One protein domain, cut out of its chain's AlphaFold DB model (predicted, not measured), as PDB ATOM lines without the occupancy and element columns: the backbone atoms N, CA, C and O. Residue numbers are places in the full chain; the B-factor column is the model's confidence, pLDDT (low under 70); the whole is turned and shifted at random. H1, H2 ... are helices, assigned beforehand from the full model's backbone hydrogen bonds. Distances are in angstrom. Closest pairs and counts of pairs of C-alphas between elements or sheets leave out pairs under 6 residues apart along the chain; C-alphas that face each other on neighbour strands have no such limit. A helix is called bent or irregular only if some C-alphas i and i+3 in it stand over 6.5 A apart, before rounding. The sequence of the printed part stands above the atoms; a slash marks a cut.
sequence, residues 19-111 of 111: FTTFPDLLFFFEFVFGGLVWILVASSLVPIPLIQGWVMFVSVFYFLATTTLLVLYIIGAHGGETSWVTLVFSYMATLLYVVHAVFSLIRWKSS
ATOM      1  N   PHE A  19     -13.732  -5.125  -2.619       54.72
ATOM      2  CA  PHE A  19     -14.961  -4.380  -2.321       54.72
ATOM      3  C   PHE A  19     -15.090  -3.878  -0.878       54.72
ATOM      4  O   PHE A  19     -16.035  -3.162  -0.551       54.72
ATOM      5  N   THR A  20     -14.170  -4.252   0.012       56.44
ATOM      6  CA  THR A  20     -14.199  -3.824   1.419       56.44
ATOM      7  C   THR A  20     -13.174  -2.740   1.726       56.44
ATOM      8  O   THR A  20     -13.172  -2.181   2.824       56.44
ATOM      9  N   THR A  21     -12.317  -2.402   0.761       62.41
ATOM     10  CA  THR A  21     -11.306  -1.362   0.938       62.41
ATOM     11  C   THR A  21     -11.930  -0.006   0.599       62.41
ATOM     12  O   THR A  21     -12.506   0.172  -0.469       62.41
ATOM     13  N   PHE A  22     -11.795   0.976   1.496       62.25
ATOM     14  CA  PHE A  22     -12.303   2.351   1.341       62.25
ATOM     15  C   PHE A  22     -12.157   2.974  -0.077       62.25
ATOM     16  O   PHE A  22     -13.124   3.573  -0.547       62.25
ATOM     17  N   PRO A  23     -11.016   2.839  -0.796       62.31
ATOM     18  CA  PRO A  23     -10.866   3.350  -2.164       62.31
ATOM     19  C   PRO A  23     -11.766   2.682  -3.216       62.31
ATOM     20  O   PRO A  23     -12.125   3.341  -4.185       62.31
ATOM     21  N   ASP A  24     -12.154   1.417  -3.046       63.53
ATOM     22  CA  ASP A  24     -12.980   0.689  -4.021       63.53
ATOM     23  C   ASP A  24     -14.461   1.083  -3.921       63.53
ATOM     24  O   ASP A  24     -15.135   1.295  -4.929       63.53
ATOM     25  N   LEU A  25     -14.947   1.324  -2.697       70.94
ATOM     26  CA  LEU A  25     -16.316   1.787  -2.459       70.94
ATOM     27  C   LEU A  25     -16.566   3.173  -3.075       70.94
ATOM     28  O   LEU A  25     -17.626   3.422  -3.650       70.94
ATOM     29  N   LEU A  26     -15.572   4.066  -2.990       75.50
ATOM     30  CA  LEU A  26     -15.612   5.377  -3.643       75.50
ATOM     31  C   LEU A  26     -15.593   5.250  -5.171       75.50
ATOM     32  O   LEU A  26     -16.267   6.019  -5.848       75.50
ATOM     33  N   PHE A  27     -14.886   4.255  -5.709       69.44
ATOM     34  CA  PHE A  27     -14.824   3.977  -7.143       69.44
ATOM     35  C   PHE A  27     -16.159   3.451  -7.686       69.44
ATOM     36  O   PHE A  27     -16.628   3.886  -8.736       69.44
ATOM     37  N   PHE A  28     -16.820   2.563  -6.940       74.38
ATOM     38  CA  PHE A  28     -18.170   2.098  -7.258       74.38
ATOM     39  C   PHE A  28     -19.199   3.234  -7.175       74.38
ATOM     40  O   PHE A  28     -20.064   3.360  -8.041       74.38
ATOM     41  N   PHE A  29     -19.093   4.093  -6.159       75.81
ATOM     42  CA  PHE A  29     -19.962   5.259  -6.027       75.81
ATOM     43  C   PHE A  29     -19.758   6.238  -7.194       75.81
ATOM     44  O   PHE A  29     -20.732   6.665  -7.804       75.81
ATOM     45  N   GLU A  30     -18.512   6.516  -7.579       78.12
ATOM     46  CA  GLU A  30     -18.169   7.306  -8.771       78.12
ATOM     47  C   GLU A  30     -18.710   6.665 -10.061       78.12
ATOM     48  O   GLU A  30     -19.237   7.355 -10.923       78.12
ATOM     49  N   PHE A  31     -18.677   5.336 -10.192       77.56
ATOM     50  CA  PHE A  31     -19.242   4.636 -11.349       77.56
ATOM     51  C   PHE A  31     -20.765   4.812 -11.454       77.56
ATOM     52  O   PHE A  31     -21.292   5.109 -12.529       77.56
ATOM     53  N   VAL A  32     -21.481   4.659 -10.338       82.25
ATOM     54  CA  VAL A  32     -22.945   4.776 -10.302       82.25
ATOM     55  C   VAL A  32     -23.379   6.232 -10.482       82.25
ATOM     56  O   VAL A  32     -24.201   6.520 -11.351       82.25
ATOM     57  N   PHE A  33     -22.812   7.168  -9.719       78.62
ATOM     58  CA  PHE A  33     -23.151   8.592  -9.824       78.62
ATOM     59  C   PHE A  33     -22.643   9.213 -11.130       78.62
ATOM     60  O   PHE A  33     -23.360  10.008 -11.738       78.62
ATOM     61  N   GLY A  34     -21.473   8.797 -11.611       77.25
ATOM     62  CA  GLY A  34     -20.907   9.186 -12.899       77.25
ATOM     63  C   GLY A  34     -21.732   8.686 -14.086       77.25
ATOM     64  O   GLY A  34     -21.939   9.432 -15.038       77.25
ATOM     65  N   GLY A  35     -22.286   7.470 -14.028       75.12
ATOM     66  CA  GLY A  35     -23.229   6.974 -15.037       75.12
ATOM     67  C   GLY A  35     -24.578   7.705 -14.999       75.12
ATOM     68  O   GLY A  35     -25.119   8.083 -16.040       75.12
ATOM     69  N   LEU A  36     -25.104   7.965 -13.798       74.38
ATOM     70  CA  LEU A  36     -26.367   8.683 -13.600       74.38
ATOM     71  C   LEU A  36     -26.286  10.145 -14.054       74.38
ATOM     72  O   LEU A  36     -27.186  10.611 -14.756       74.38
ATOM     73  N   VAL A  37     -25.206  10.862 -13.716       77.56
ATOM     74  CA  VAL A  37     -25.006  12.247 -14.174       77.56
ATOM     75  C   VAL A  37     -24.899  12.301 -15.692       77.56
ATOM     76  O   VAL A  37     -25.343  13.258 -16.314       77.56
ATOM     77  N   TRP A  38     -24.381  11.247 -16.311       70.50
ATOM     78  CA  TRP A  38     -24.270  11.147 -17.754       70.50
ATOM     79  C   TRP A  38     -25.600  10.988 -18.471       70.50
ATOM     80  O   TRP A  38     -25.842  11.646 -19.481       70.50
ATOM     81  N   ILE A  39     -26.482  10.152 -17.927       71.69
ATOM     82  CA  ILE A  39     -27.851   9.998 -18.424       71.69
ATOM     83  C   ILE A  39     -28.614  11.315 -18.235       71.69
ATOM     84  O   ILE A  39     -29.344  11.739 -19.130       71.69
ATOM     85  N   LEU A  40     -28.387  12.010 -17.116       74.12
ATOM     86  CA  LEU A  40     -28.967  13.324 -16.847       74.12
ATOM     87  C   LEU A  40     -28.456  14.399 -17.824       74.12
ATOM     88  O   LEU A  40     -29.254  15.154 -18.375       74.12
ATOM     89  N   VAL A  41     -27.146  14.436 -18.097       74.06
ATOM     90  CA  VAL A  41     -26.521  15.342 -19.078       74.06
ATOM     91  C   VAL A  41     -27.035  15.048 -20.486       74.06
ATOM     92  O   VAL A  41     -27.464  15.971 -21.176       74.06
ATOM     93  N   ALA A  42     -27.080  13.780 -20.899       68.69
ATOM     94  CA  ALA A  42     -27.643  13.379 -22.188       68.69
ATOM     95  C   ALA A  42     -29.130  13.761 -22.313       68.69
ATOM     96  O   ALA A  42     -29.570  14.188 -23.381       68.69
ATOM     97  N   SER A  43     -29.888  13.666 -21.215       72.00
ATOM     98  CA  SER A  43     -31.309  14.021 -21.160       72.00
ATOM     99  C   SER A  43     -31.575  15.529 -21.121       72.00
ATOM    100  O   SER A  43     -32.688  15.944 -21.436       72.00
ATOM    101  N   SER A  44     -30.597  16.359 -20.746       70.06
ATOM    102  CA  SER A  44     -30.779  17.811 -20.587       70.06
ATOM    103  C   SER A  44     -30.883  18.607 -21.901       70.06
ATOM    104  O   SER A  44     -31.037  19.824 -21.850       70.06
ATOM    105  N   LEU A  45     -30.862  17.934 -23.066       59.50
ATOM    106  CA  LEU A  45     -31.098  18.508 -24.404       59.50
ATOM    107  C   LEU A  45     -30.371  19.856 -24.622       59.50
ATOM    108  O   LEU A  45     -30.966  20.866 -25.000       59.50
ATOM    109  N   VAL A  46     -29.064  19.892 -24.343       59.50
ATOM    110  CA  VAL A  46     -28.271  21.121 -24.466       59.50
ATOM    111  C   VAL A  46     -28.167  21.523 -25.949       59.50
ATOM    112  O   VAL A  46     -27.848  20.686 -26.792       59.50
ATOM    113  N   PRO A  47     -28.369  22.805 -26.304       63.97
ATOM    114  CA  PRO A  47     -28.453  23.281 -27.693       63.97
ATOM    115  C   PRO A  47     -27.154  23.200 -28.531       63.97
ATOM    116  O   PRO A  47     -27.119  23.731 -29.638       63.97
ATOM    117  N   ILE A  48     -26.082  22.550 -28.051       63.00
ATOM    118  CA  ILE A  48     -24.776  22.486 -28.732       63.00
ATOM    119  C   ILE A  48     -24.377  21.016 -28.980       63.00
ATOM    120  O   ILE A  48     -23.726  20.401 -28.129       63.00
ATOM    121  N   PRO A  49     -24.706  20.440 -30.153       69.75
ATOM    122  CA  PRO A  49     -24.560  19.000 -30.400       69.75
ATOM    123  C   PRO A  49     -23.102  18.517 -30.347       69.75
ATOM    124  O   PRO A  49     -22.823  17.379 -29.976       69.75
ATOM    125  N   LEU A  50     -22.151  19.393 -30.675       69.75
ATOM    126  CA  LEU A  50     -20.736  19.052 -30.781       69.75
ATOM    127  C   LEU A  50     -20.049  18.894 -29.410       69.75
ATOM    128  O   LEU A  50     -19.260  17.970 -29.217       69.75
ATOM    129  N   ILE A  51     -20.364  19.767 -28.445       74.00
ATOM    130  CA  ILE A  51     -19.790  19.712 -27.089       74.00
ATOM    131  C   ILE A  51     -20.404  18.561 -26.284       74.00
ATOM    132  O   ILE A  51     -19.711  17.885 -25.528       74.00
ATOM    133  N   GLN A  52     -21.696  18.304 -26.506       73.94
ATOM    134  CA  GLN A  52     -22.414  17.203 -25.880       73.94
ATOM    135  C   GLN A  52     -21.874  15.854 -26.367       73.94
ATOM    136  O   GLN A  52     -21.577  14.988 -25.549       73.94
ATOM    137  N   GLY A  53     -21.647  15.704 -27.679       78.06
ATOM    138  CA  GLY A  53     -21.000  14.517 -28.240       78.06
ATOM    139  C   GLY A  53     -19.584  14.290 -27.699       78.06
ATOM    140  O   GLY A  53     -19.197  13.150 -27.460       78.06
ATOM    141  N   TRP A  54     -18.827  15.360 -27.435       78.75
ATOM    142  CA  TRP A  54     -17.483  15.258 -26.857       78.75
ATOM    143  C   TRP A  54     -17.510  14.746 -25.410       78.75
ATOM    144  O   TRP A  54     -16.780  13.814 -25.073       78.75
ATOM    145  N   VAL A  55     -18.400  15.286 -24.568       76.69
ATOM    146  CA  VAL A  55     -18.604  14.797 -23.193       76.69
ATOM    147  C   VAL A  55     -19.051  13.338 -23.199       76.69
ATOM    148  O   VAL A  55     -18.491  12.550 -22.443       76.69
ATOM    149  N   MET A  56     -19.974  12.969 -24.100       80.69
ATOM    150  CA  MET A  56     -20.428  11.587 -24.307       80.69
ATOM    151  C   MET A  56     -19.349  10.657 -24.878       80.69
ATOM    152  O   MET A  56     -19.471   9.445 -24.803       80.69
ATOM    153  N   PHE A  57     -18.279  11.172 -25.469       80.81
ATOM    154  CA  PHE A  57     -17.174  10.330 -25.915       80.81
ATOM    155  C   PHE A  57     -16.203  10.048 -24.763       80.81
ATOM    156  O   PHE A  57     -15.835   8.897 -24.512       80.81
ATOM    157  N   VAL A  58     -15.824  11.096 -24.025       81.56
ATOM    158  CA  VAL A  58     -14.817  11.007 -22.960       81.56
ATOM    159  C   VAL A  58     -15.237  10.057 -21.851       81.56
ATOM    160  O   VAL A  58     -14.434   9.212 -21.451       81.56
ATOM    161  N   SER A  59     -16.479  10.131 -21.375       76.56
ATOM    162  CA  SER A  59     -16.878   9.240 -20.283       76.56
ATOM    163  C   SER A  59     -17.253   7.820 -20.708       76.56
ATOM    164  O   SER A  59     -17.185   6.959 -19.846       76.56
ATOM    165  N   VAL A  60     -17.486   7.497 -21.994       81.00
ATOM    166  CA  VAL A  60     -17.557   6.083 -22.441       81.00
ATOM    167  C   VAL A  60     -16.170   5.469 -22.293       81.00
ATOM    168  O   VAL A  60     -16.031   4.373 -21.753       81.00
ATOM    169  N   PHE A  61     -15.130   6.191 -22.717       79.69
ATOM    170  CA  PHE A  61     -13.750   5.737 -22.567       79.69
ATOM    171  C   PHE A  61     -13.353   5.575 -21.101       79.69
ATOM    172  O   PHE A  61     -12.825   4.529 -20.724       79.69
ATOM    173  N   TYR A  62     -13.668   6.562 -20.259       77.75
ATOM    174  CA  TYR A  62     -13.407   6.476 -18.820       77.75
ATOM    175  C   TYR A  62     -14.203   5.350 -18.147       77.75
ATOM    176  O   TYR A  62     -13.662   4.635 -17.308       77.75
ATOM    177  N   PHE A  63     -15.453   5.126 -18.551       79.69
ATOM    178  CA  PHE A  63     -16.293   4.044 -18.042       79.69
ATOM    179  C   PHE A  63     -15.756   2.660 -18.426       79.69
ATOM    180  O   PHE A  63     -15.669   1.771 -17.578       79.69
ATOM    181  N   LEU A  64     -15.327   2.477 -19.677       83.62
ATOM    182  CA  LEU A  64     -14.690   1.242 -20.145       83.62
ATOM    183  C   LEU A  64     -13.359   0.986 -19.428       83.62
ATOM    184  O   LEU A  64     -13.096  -0.148 -19.032       83.62
ATOM    185  N   ALA A  65     -12.550   2.028 -19.208       80.94
ATOM    186  CA  ALA A  65     -11.303   1.943 -18.444       80.94
ATOM    187  C   ALA A  65     -11.554   1.443 -17.019       80.94
ATOM    188  O   ALA A  65     -10.951   0.473 -16.569       80.94
ATOM    189  N   THR A  66     -12.497   2.097 -16.346       76.31
ATOM    190  CA  THR A  66     -12.915   1.844 -14.965       76.31
ATOM    191  C   THR A  66     -13.479   0.430 -14.826       76.31
ATOM    192  O   THR A  66     -13.075  -0.303 -13.929       76.31
ATOM    193  N   THR A  67     -14.321  -0.004 -15.772       81.38
ATOM    194  CA  THR A  67     -14.879  -1.367 -15.818       81.38
ATOM    195  C   THR A  67     -13.791  -2.411 -16.058       81.38
ATOM    196  O   THR A  67     -13.771  -3.442 -15.396       81.38
ATOM    197  N   THR A  68     -12.860  -2.146 -16.975       80.25
ATOM    198  CA  THR A  68     -11.752  -3.065 -17.275       80.25
ATOM    199  C   THR A  68     -10.835  -3.218 -16.068       80.25
ATOM    200  O   THR A  68     -10.484  -4.339 -15.711       80.25
ATOM    201  N   LEU A  69     -10.493  -2.111 -15.404       75.44
ATOM    202  CA  LEU A  69      -9.707  -2.128 -14.172       75.44
ATOM    203  C   LEU A  69     -10.444  -2.864 -13.053       75.44
ATOM    204  O   LEU A  69      -9.826  -3.697 -12.407       75.44
ATOM    205  N   LEU A  70     -11.749  -2.636 -12.878       76.31
ATOM    206  CA  LEU A  70     -12.567  -3.337 -11.886       76.31
ATOM    207  C   LEU A  70     -12.589  -4.852 -12.138       76.31
ATOM    208  O   LEU A  70     -12.314  -5.634 -11.233       76.31
ATOM    209  N   VAL A  71     -12.859  -5.283 -13.373       75.50
ATOM    210  CA  VAL A  71     -12.871  -6.706 -13.756       75.50
ATOM    211  C   VAL A  71     -11.494  -7.336 -13.550       75.50
ATOM    212  O   VAL A  71     -11.391  -8.421 -12.980       75.50
ATOM    213  N   LEU A  72     -10.425  -6.647 -13.949       73.88
ATOM    214  CA  LEU A  72      -9.058  -7.113 -13.734       73.88
ATOM    215  C   LEU A  72      -8.733  -7.206 -12.237       73.88
ATOM    216  O   LEU A  72      -8.082  -8.157 -11.802       73.88
ATOM    217  N   TYR A  73      -9.238  -6.256 -11.445       70.31
ATOM    218  CA  TYR A  73      -9.063  -6.212 -10.000       70.31
ATOM    219  C   TYR A  73      -9.762  -7.400  -9.309       70.31
ATOM    220  O   TYR A  73      -9.125  -8.115  -8.531       70.31
ATOM    221  N   ILE A  74     -10.997  -7.717  -9.719       67.88
ATOM    222  CA  ILE A  74     -11.772  -8.891  -9.273       67.88
ATOM    223  C   ILE A  74     -11.076 -10.211  -9.634       67.88
ATOM    224  O   ILE A  74     -11.007 -11.113  -8.801       67.88
ATOM    225  N   ILE A  75     -10.548 -10.332 -10.858       70.88
ATOM    226  CA  ILE A  75      -9.937 -11.577 -11.359       70.88
ATOM    227  C   ILE A  75      -8.602 -11.893 -10.661       70.88
ATOM    228  O   ILE A  75      -8.142 -13.032 -10.702       70.88
ATOM    229  N   GLY A  76      -7.965 -10.934  -9.980       64.62
ATOM    230  CA  GLY A  76      -6.693 -11.213  -9.308       64.62
ATOM    231  C   GLY A  76      -5.495 -11.316 -10.262       64.62
ATOM    232  O   GLY A  76      -4.417 -11.729  -9.844       64.62
ATOM    233  N   ALA A  77      -5.664 -10.959 -11.541       61.59
ATOM    234  CA  ALA A  77      -4.661 -11.151 -12.597       61.59
ATOM    235  C   ALA A  77      -3.454 -10.195 -12.501       61.59
ATOM    236  O   ALA A  77      -2.631 -10.140 -13.409       61.59
ATOM    237  N   HIS A  78      -3.349  -9.419 -11.422       60.31
ATOM    238  CA  HIS A  78      -2.343  -8.370 -11.258       60.31
ATOM    239  C   HIS A  78      -0.981  -8.922 -10.862       60.31
ATOM    240  O   HIS A  78      -0.005  -8.199 -11.000       60.31
ATOM    241  N   GLY A  79      -0.886 -10.155 -10.350       56.47
ATOM    242  CA  GLY A  79       0.397 -10.803 -10.032       56.47
ATOM    243  C   GLY A  79       1.334 -10.020  -9.091       56.47
ATOM    244  O   GLY A  79       2.472 -10.432  -8.901       56.47
ATOM    245  N   GLY A  80       0.880  -8.902  -8.505       58.78
ATOM    246  CA  GLY A  80       1.692  -7.943  -7.751       58.78
ATOM    247  C   GLY A  80       2.288  -6.775  -8.559       58.78
ATOM    248  O   GLY A  80       2.917  -5.906  -7.960       58.78
ATOM    249  N   GLU A  81       2.086  -6.696  -9.877       61.34
ATOM    250  CA  GLU A  81       2.657  -5.647 -10.731       61.34
ATOM    251  C   GLU A  81       1.652  -4.523 -11.033       61.34
ATOM    252  O   GLU A  81       0.663  -4.697 -11.744       61.34
ATOM    253  N   THR A  82       1.942  -3.312 -10.551       66.19
ATOM    254  CA  THR A  82       1.158  -2.095 -10.841       66.19
ATOM    255  C   THR A  82       1.380  -1.543 -12.256       66.19
ATOM    256  O   THR A  82       0.720  -0.582 -12.653       66.19
ATOM    257  N   SER A  83       2.291  -2.136 -13.035       69.38
ATOM    258  CA  SER A  83       2.663  -1.699 -14.389       69.38
ATOM    259  C   SER A  83       1.468  -1.667 -15.346       69.38
ATOM    260  O   SER A  83       1.326  -0.727 -16.127       69.38
ATOM    261  N   TRP A  84       0.554  -2.630 -15.232       71.38
ATOM    262  CA  TRP A  84      -0.645  -2.720 -16.065       71.38
ATOM    263  C   TRP A  84      -1.637  -1.576 -15.823       71.38
ATOM    264  O   TRP A  84      -2.245  -1.089 -16.773       71.38
ATOM    265  N   VAL A  85      -1.750  -1.076 -14.588       74.38
ATOM    266  CA  VAL A  85      -2.584   0.100 -14.270       74.38
ATOM    267  C   VAL A  85      -2.006   1.350 -14.932       74.38
ATOM    268  O   VAL A  85      -2.738   2.120 -15.556       74.38
ATOM    269  N   THR A  86      -0.682   1.518 -14.872       78.62
ATOM    270  CA  THR A  86       0.021   2.606 -15.566       78.62
ATOM    271  C   THR A  86      -0.148   2.505 -17.081       78.62
ATOM    272  O   THR A  86      -0.359   3.525 -17.736       78.62
ATOM    273  N   LEU A  87      -0.121   1.294 -17.647       81.50
ATOM    274  CA  LEU A  87      -0.373   1.071 -19.074       81.50
ATOM    275  C   LEU A  87      -1.791   1.494 -19.467       81.50
ATOM    276  O   LEU A  87      -1.937   2.281 -20.400       81.50
ATOM    277  N   VAL A  88      -2.818   1.058 -18.729       81.62
ATOM    278  CA  VAL A  88      -4.215   1.458 -18.977       81.62
ATOM    279  C   VAL A  88      -4.375   2.976 -18.870       81.62
ATOM    280  O   VAL A  88      -4.980   3.590 -19.746       81.62
ATOM    281  N   PHE A  89      -3.778   3.608 -17.857       80.81
ATOM    282  CA  PHE A  89      -3.845   5.061 -17.693       80.81
ATOM    283  C   PHE A  89      -3.132   5.810 -18.830       80.81
ATOM    284  O   PHE A  89      -3.680   6.760 -19.390       80.81
ATOM    285  N   SER A  90      -1.942   5.352 -19.230       84.75
ATOM    286  CA  SER A  90      -1.186   5.932 -20.349       84.75
ATOM    287  C   SER A  90      -1.922   5.785 -21.687       84.75
ATOM    288  O   SER A  90      -1.953   6.717 -22.492       84.75
ATOM    289  N   TYR A  91      -2.593   4.651 -21.902       83.94
ATOM    290  CA  TYR A  91      -3.412   4.408 -23.083       83.94
ATOM    291  C   TYR A  91      -4.622   5.349 -23.130       83.94
ATOM    292  O   TYR A  91      -4.880   5.983 -24.150       83.94
ATOM    293  N   MET A  92      -5.320   5.530 -22.007       82.81
ATOM    294  CA  MET A  92      -6.449   6.464 -21.919       82.81
ATOM    295  C   MET A  92      -6.013   7.915 -22.146       82.81
ATOM    296  O   MET A  92      -6.655   8.643 -22.901       82.81
ATOM    297  N   ALA A  93      -4.895   8.329 -21.544       85.69
ATOM    298  CA  ALA A  93      -4.357   9.676 -21.702       85.69
ATOM    299  C   ALA A  93      -3.952   9.971 -23.154       85.69
ATOM    300  O   ALA A  93      -4.297  11.024 -23.691       85.69
ATOM    301  N   THR A  94      -3.260   9.035 -23.810       88.06
ATOM    302  CA  THR A  94      -2.854   9.196 -25.213       88.06
ATOM    303  C   THR A  94      -4.057   9.215 -26.148       88.06
ATOM    304  O   THR A  94      -4.120  10.069 -27.028       88.06
ATOM    305  N   LEU A  95      -5.053   8.355 -25.932       86.00
ATOM    306  CA  LEU A  95      -6.257   8.314 -26.761       86.00
ATOM    307  C   LEU A  95      -7.089   9.597 -26.629       86.00
ATOM    308  O   LEU A  95      -7.458  10.191 -27.643       86.00
ATOM    309  N   LEU A  96      -7.327  10.077 -25.404       86.81
ATOM    310  CA  LEU A  96      -8.022  11.349 -25.166       86.81
ATOM    311  C   LEU A  96      -7.264  12.532 -25.774       86.81
ATOM    312  O   LEU A  96      -7.877  13.400 -26.399       86.81
ATOM    313  N   TYR A  97      -5.937  12.548 -25.637       86.44
ATOM    314  CA  TYR A  97      -5.090  13.579 -26.229       86.44
ATOM    315  C   TYR A  97      -5.172  13.578 -27.758       86.44
ATOM    316  O   TYR A  97      -5.364  14.631 -28.361       86.44
ATOM    317  N   VAL A  98      -5.087  12.406 -28.392       90.50
ATOM    318  CA  VAL A  98      -5.187  12.274 -29.852       90.50
ATOM    319  C   VAL A  98      -6.554  12.744 -30.343       90.50
ATOM    320  O   VAL A  98      -6.618  13.520 -31.291       90.50
ATOM    321  N   VAL A  99      -7.648  12.351 -29.684       87.38
ATOM    322  CA  VAL A  99      -9.000  12.788 -30.074       87.38
ATOM    323  C   VAL A  99      -9.169  14.297 -29.908       87.38
ATOM    324  O   VAL A  99      -9.714  14.956 -30.795       87.38
ATOM    325  N   HIS A 100      -8.650  14.873 -28.820       86.06
ATOM    326  CA  HIS A 100      -8.636  16.321 -28.628       86.06
ATOM    327  C   HIS A 100      -7.819  17.034 -29.716       86.06
ATOM    328  O   HIS A 100      -8.280  18.022 -30.286       86.06
ATOM    329  N   ALA A 101      -6.631  16.522 -30.046       87.00
ATOM    330  CA  ALA A 101      -5.757  17.085 -31.069       87.00
ATOM    331  C   ALA A 101      -6.394  17.023 -32.467       87.00
ATOM    332  O   ALA A 101      -6.368  18.014 -33.193       87.00
ATOM    333  N   VAL A 102      -7.027  15.901 -32.825       87.00
ATOM    334  CA  VAL A 102      -7.773  15.747 -34.086       87.00
ATOM    335  C   VAL A 102      -8.920  16.750 -34.155       87.00
ATOM    336  O   VAL A 102      -9.085  17.437 -35.160       87.00
ATOM    337  N   PHE A 103      -9.685  16.893 -33.075       81.81
ATOM    338  CA  PHE A 103     -10.787  17.847 -33.013       81.81
ATOM    339  C   PHE A 103     -10.302  19.305 -33.116       81.81
ATOM    340  O   PHE A 103     -10.882  20.110 -33.848       81.81
ATOM    341  N   SER A 104      -9.187  19.634 -32.455       81.06
ATOM    342  CA  SER A 104      -8.522  20.936 -32.569       81.06
ATOM    343  C   SER A 104      -8.022  21.205 -33.991       81.06
ATOM    344  O   SER A 104      -8.144  22.324 -34.487       81.06
ATOM    345  N   LEU A 105      -7.500  20.183 -34.675       85.25
ATOM    346  CA  LEU A 105      -7.043  20.282 -36.061       85.25
ATOM    347  C   LEU A 105      -8.211  20.516 -37.031       85.25
ATOM    348  O   LEU A 105      -8.113  21.370 -37.909       85.25
ATOM    349  N   ILE A 106      -9.329  19.799 -36.856       83.50
ATOM    350  CA  ILE A 106     -10.553  19.990 -37.654       83.50
ATOM    351  C   ILE A 106     -11.074  21.423 -37.493       83.50
ATOM    352  O   ILE A 106     -11.413  22.064 -38.486       83.50
ATOM    353  N   ARG A 107     -11.086  21.949 -36.260       76.38
ATOM    354  CA  ARG A 107     -11.471  23.339 -35.986       76.38
ATOM    355  C   ARG A 107     -10.540  24.334 -36.679       76.38
ATOM    356  O   ARG A 107     -11.030  25.268 -37.302       76.38
ATOM    357  N   TRP A 108      -9.224  24.140 -36.574       78.50
ATOM    358  CA  TRP A 108      -8.236  25.031 -37.188       78.50
ATOM    359  C   TRP A 108      -8.375  25.086 -38.712       78.50
ATOM    360  O   TRP A 108      -8.327  26.165 -39.281       78.50
ATOM    361  N   LYS A 109      -8.643  23.949 -39.365       72.88
ATOM    362  CA  LYS A 109      -8.887  23.893 -40.817       72.88
ATOM    363  C   LYS A 109     -10.191  24.591 -41.248       72.88
ATOM    364  O   LYS A 109     -10.382  24.847 -42.432       72.88
ATOM    365  N   SER A 110     -11.117  24.818 -40.317       63.50
ATOM    366  CA  SER A 110     -12.418  25.440 -40.583       63.50
ATOM    367  C   SER A 110     -12.424  26.964 -40.372       63.50
ATOM    368  O   SER A 110     -13.468  27.575 -40.603       63.50
ATOM    369  N   SER A 111     -11.319  27.563 -39.901       56.69
ATOM    370  CA  SER A 111     -11.089  29.022 -39.843       56.69
ATOM    371  C   SER A 111     -10.245  29.488 -41.021       56.69
ATOM    372  O   SER A 111     -10.488  30.625 -41.468       56.69
TER     373      SER A 111
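AT A GLANCE: This is residues 19 to 111 of the 111 residues of the protein "myelin and lymphocyte protein isoform X2" of Neomonachus schauinslandi (UniProt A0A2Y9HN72). Three long helices lie side by side in a flat row and run up and back: H2 is in the middle, H1 packs on one side of it and H3 on the other. H2 and H3 are nearly parallel in line, while H1 is turned a little more against H2, and the far end of H3, with residues 104 to 111, sticks out past the others. The printed part has 93 residues with three named helices, in the order H1, H2, H3 along the chain, and no named strand; the class is all helix. The whole is loose, with a radius of gyration of the C-alphas of 16.4 A, and elongated, spanning 51 by 29 by 17 A.

IN THESE COORDINATES: H2 is helix from Pro 49 to Ile 75, 27 residues and 38.9 A from first to last C-alpha; it begins with C-alpha 49 at (-24.560, 19.000, -30.400). H3 is as long by residues, running from Ser 83 to Lys 109 over 38.6 A, and ends with C-alpha 109 at (-8.887, 23.893, -40.817). H1 holds the 22 residues from Phe 22 to Ser 43 and measures 31.7 A; its C-alpha 22 is at (-12.303, 2.351, 1.341). None of the three helices is bent or irregular.

HOW THE PARTS SIT: H2 touches both other helices. H1 and H2 form a helical hairpin: they run opposite ways at a shallow tilt of 27 degrees, and their closest C-alphas, those of Phe 31 and Phe 63, are 7.3 A apart. H2 and H3 form a second helical hairpin, opposite ways at a shallow tilt of 10 degrees. They touch through residues 58 to 69 of H2 and residues 85 to 96 of H3 alone, and their closest C-alphas, those of Ala 65 and Val 88, are 7.1 A apart. H1 and H3 are apart. In H1 and H3 every O i to N i+4 pair is within hydrogen-bond range; in H2 it is 22 of 23.

THE WHOLE: The two C-alphas farthest apart, those of Thr 20 and Ser 111, are 52.8 A from each other. The printed part has no cut and ends at residue 111, the chain's last residue. The link from H1 to H2 is tight, with 5 residues, and the link from H2 to H3 is short, with 7 residues; no link is long. Residues 45 to 51, of which 49 to 51 belong to H2, stand free, and so do residues 75 to 83 and residues 104 to 111, of which 104 to 109 belong to H3. The mean pLDDT of the printed part is 74.6, and 25 residues are under 70, among them residues 19 to 24, 45 to 50, 76 to 83 and 110 to 111.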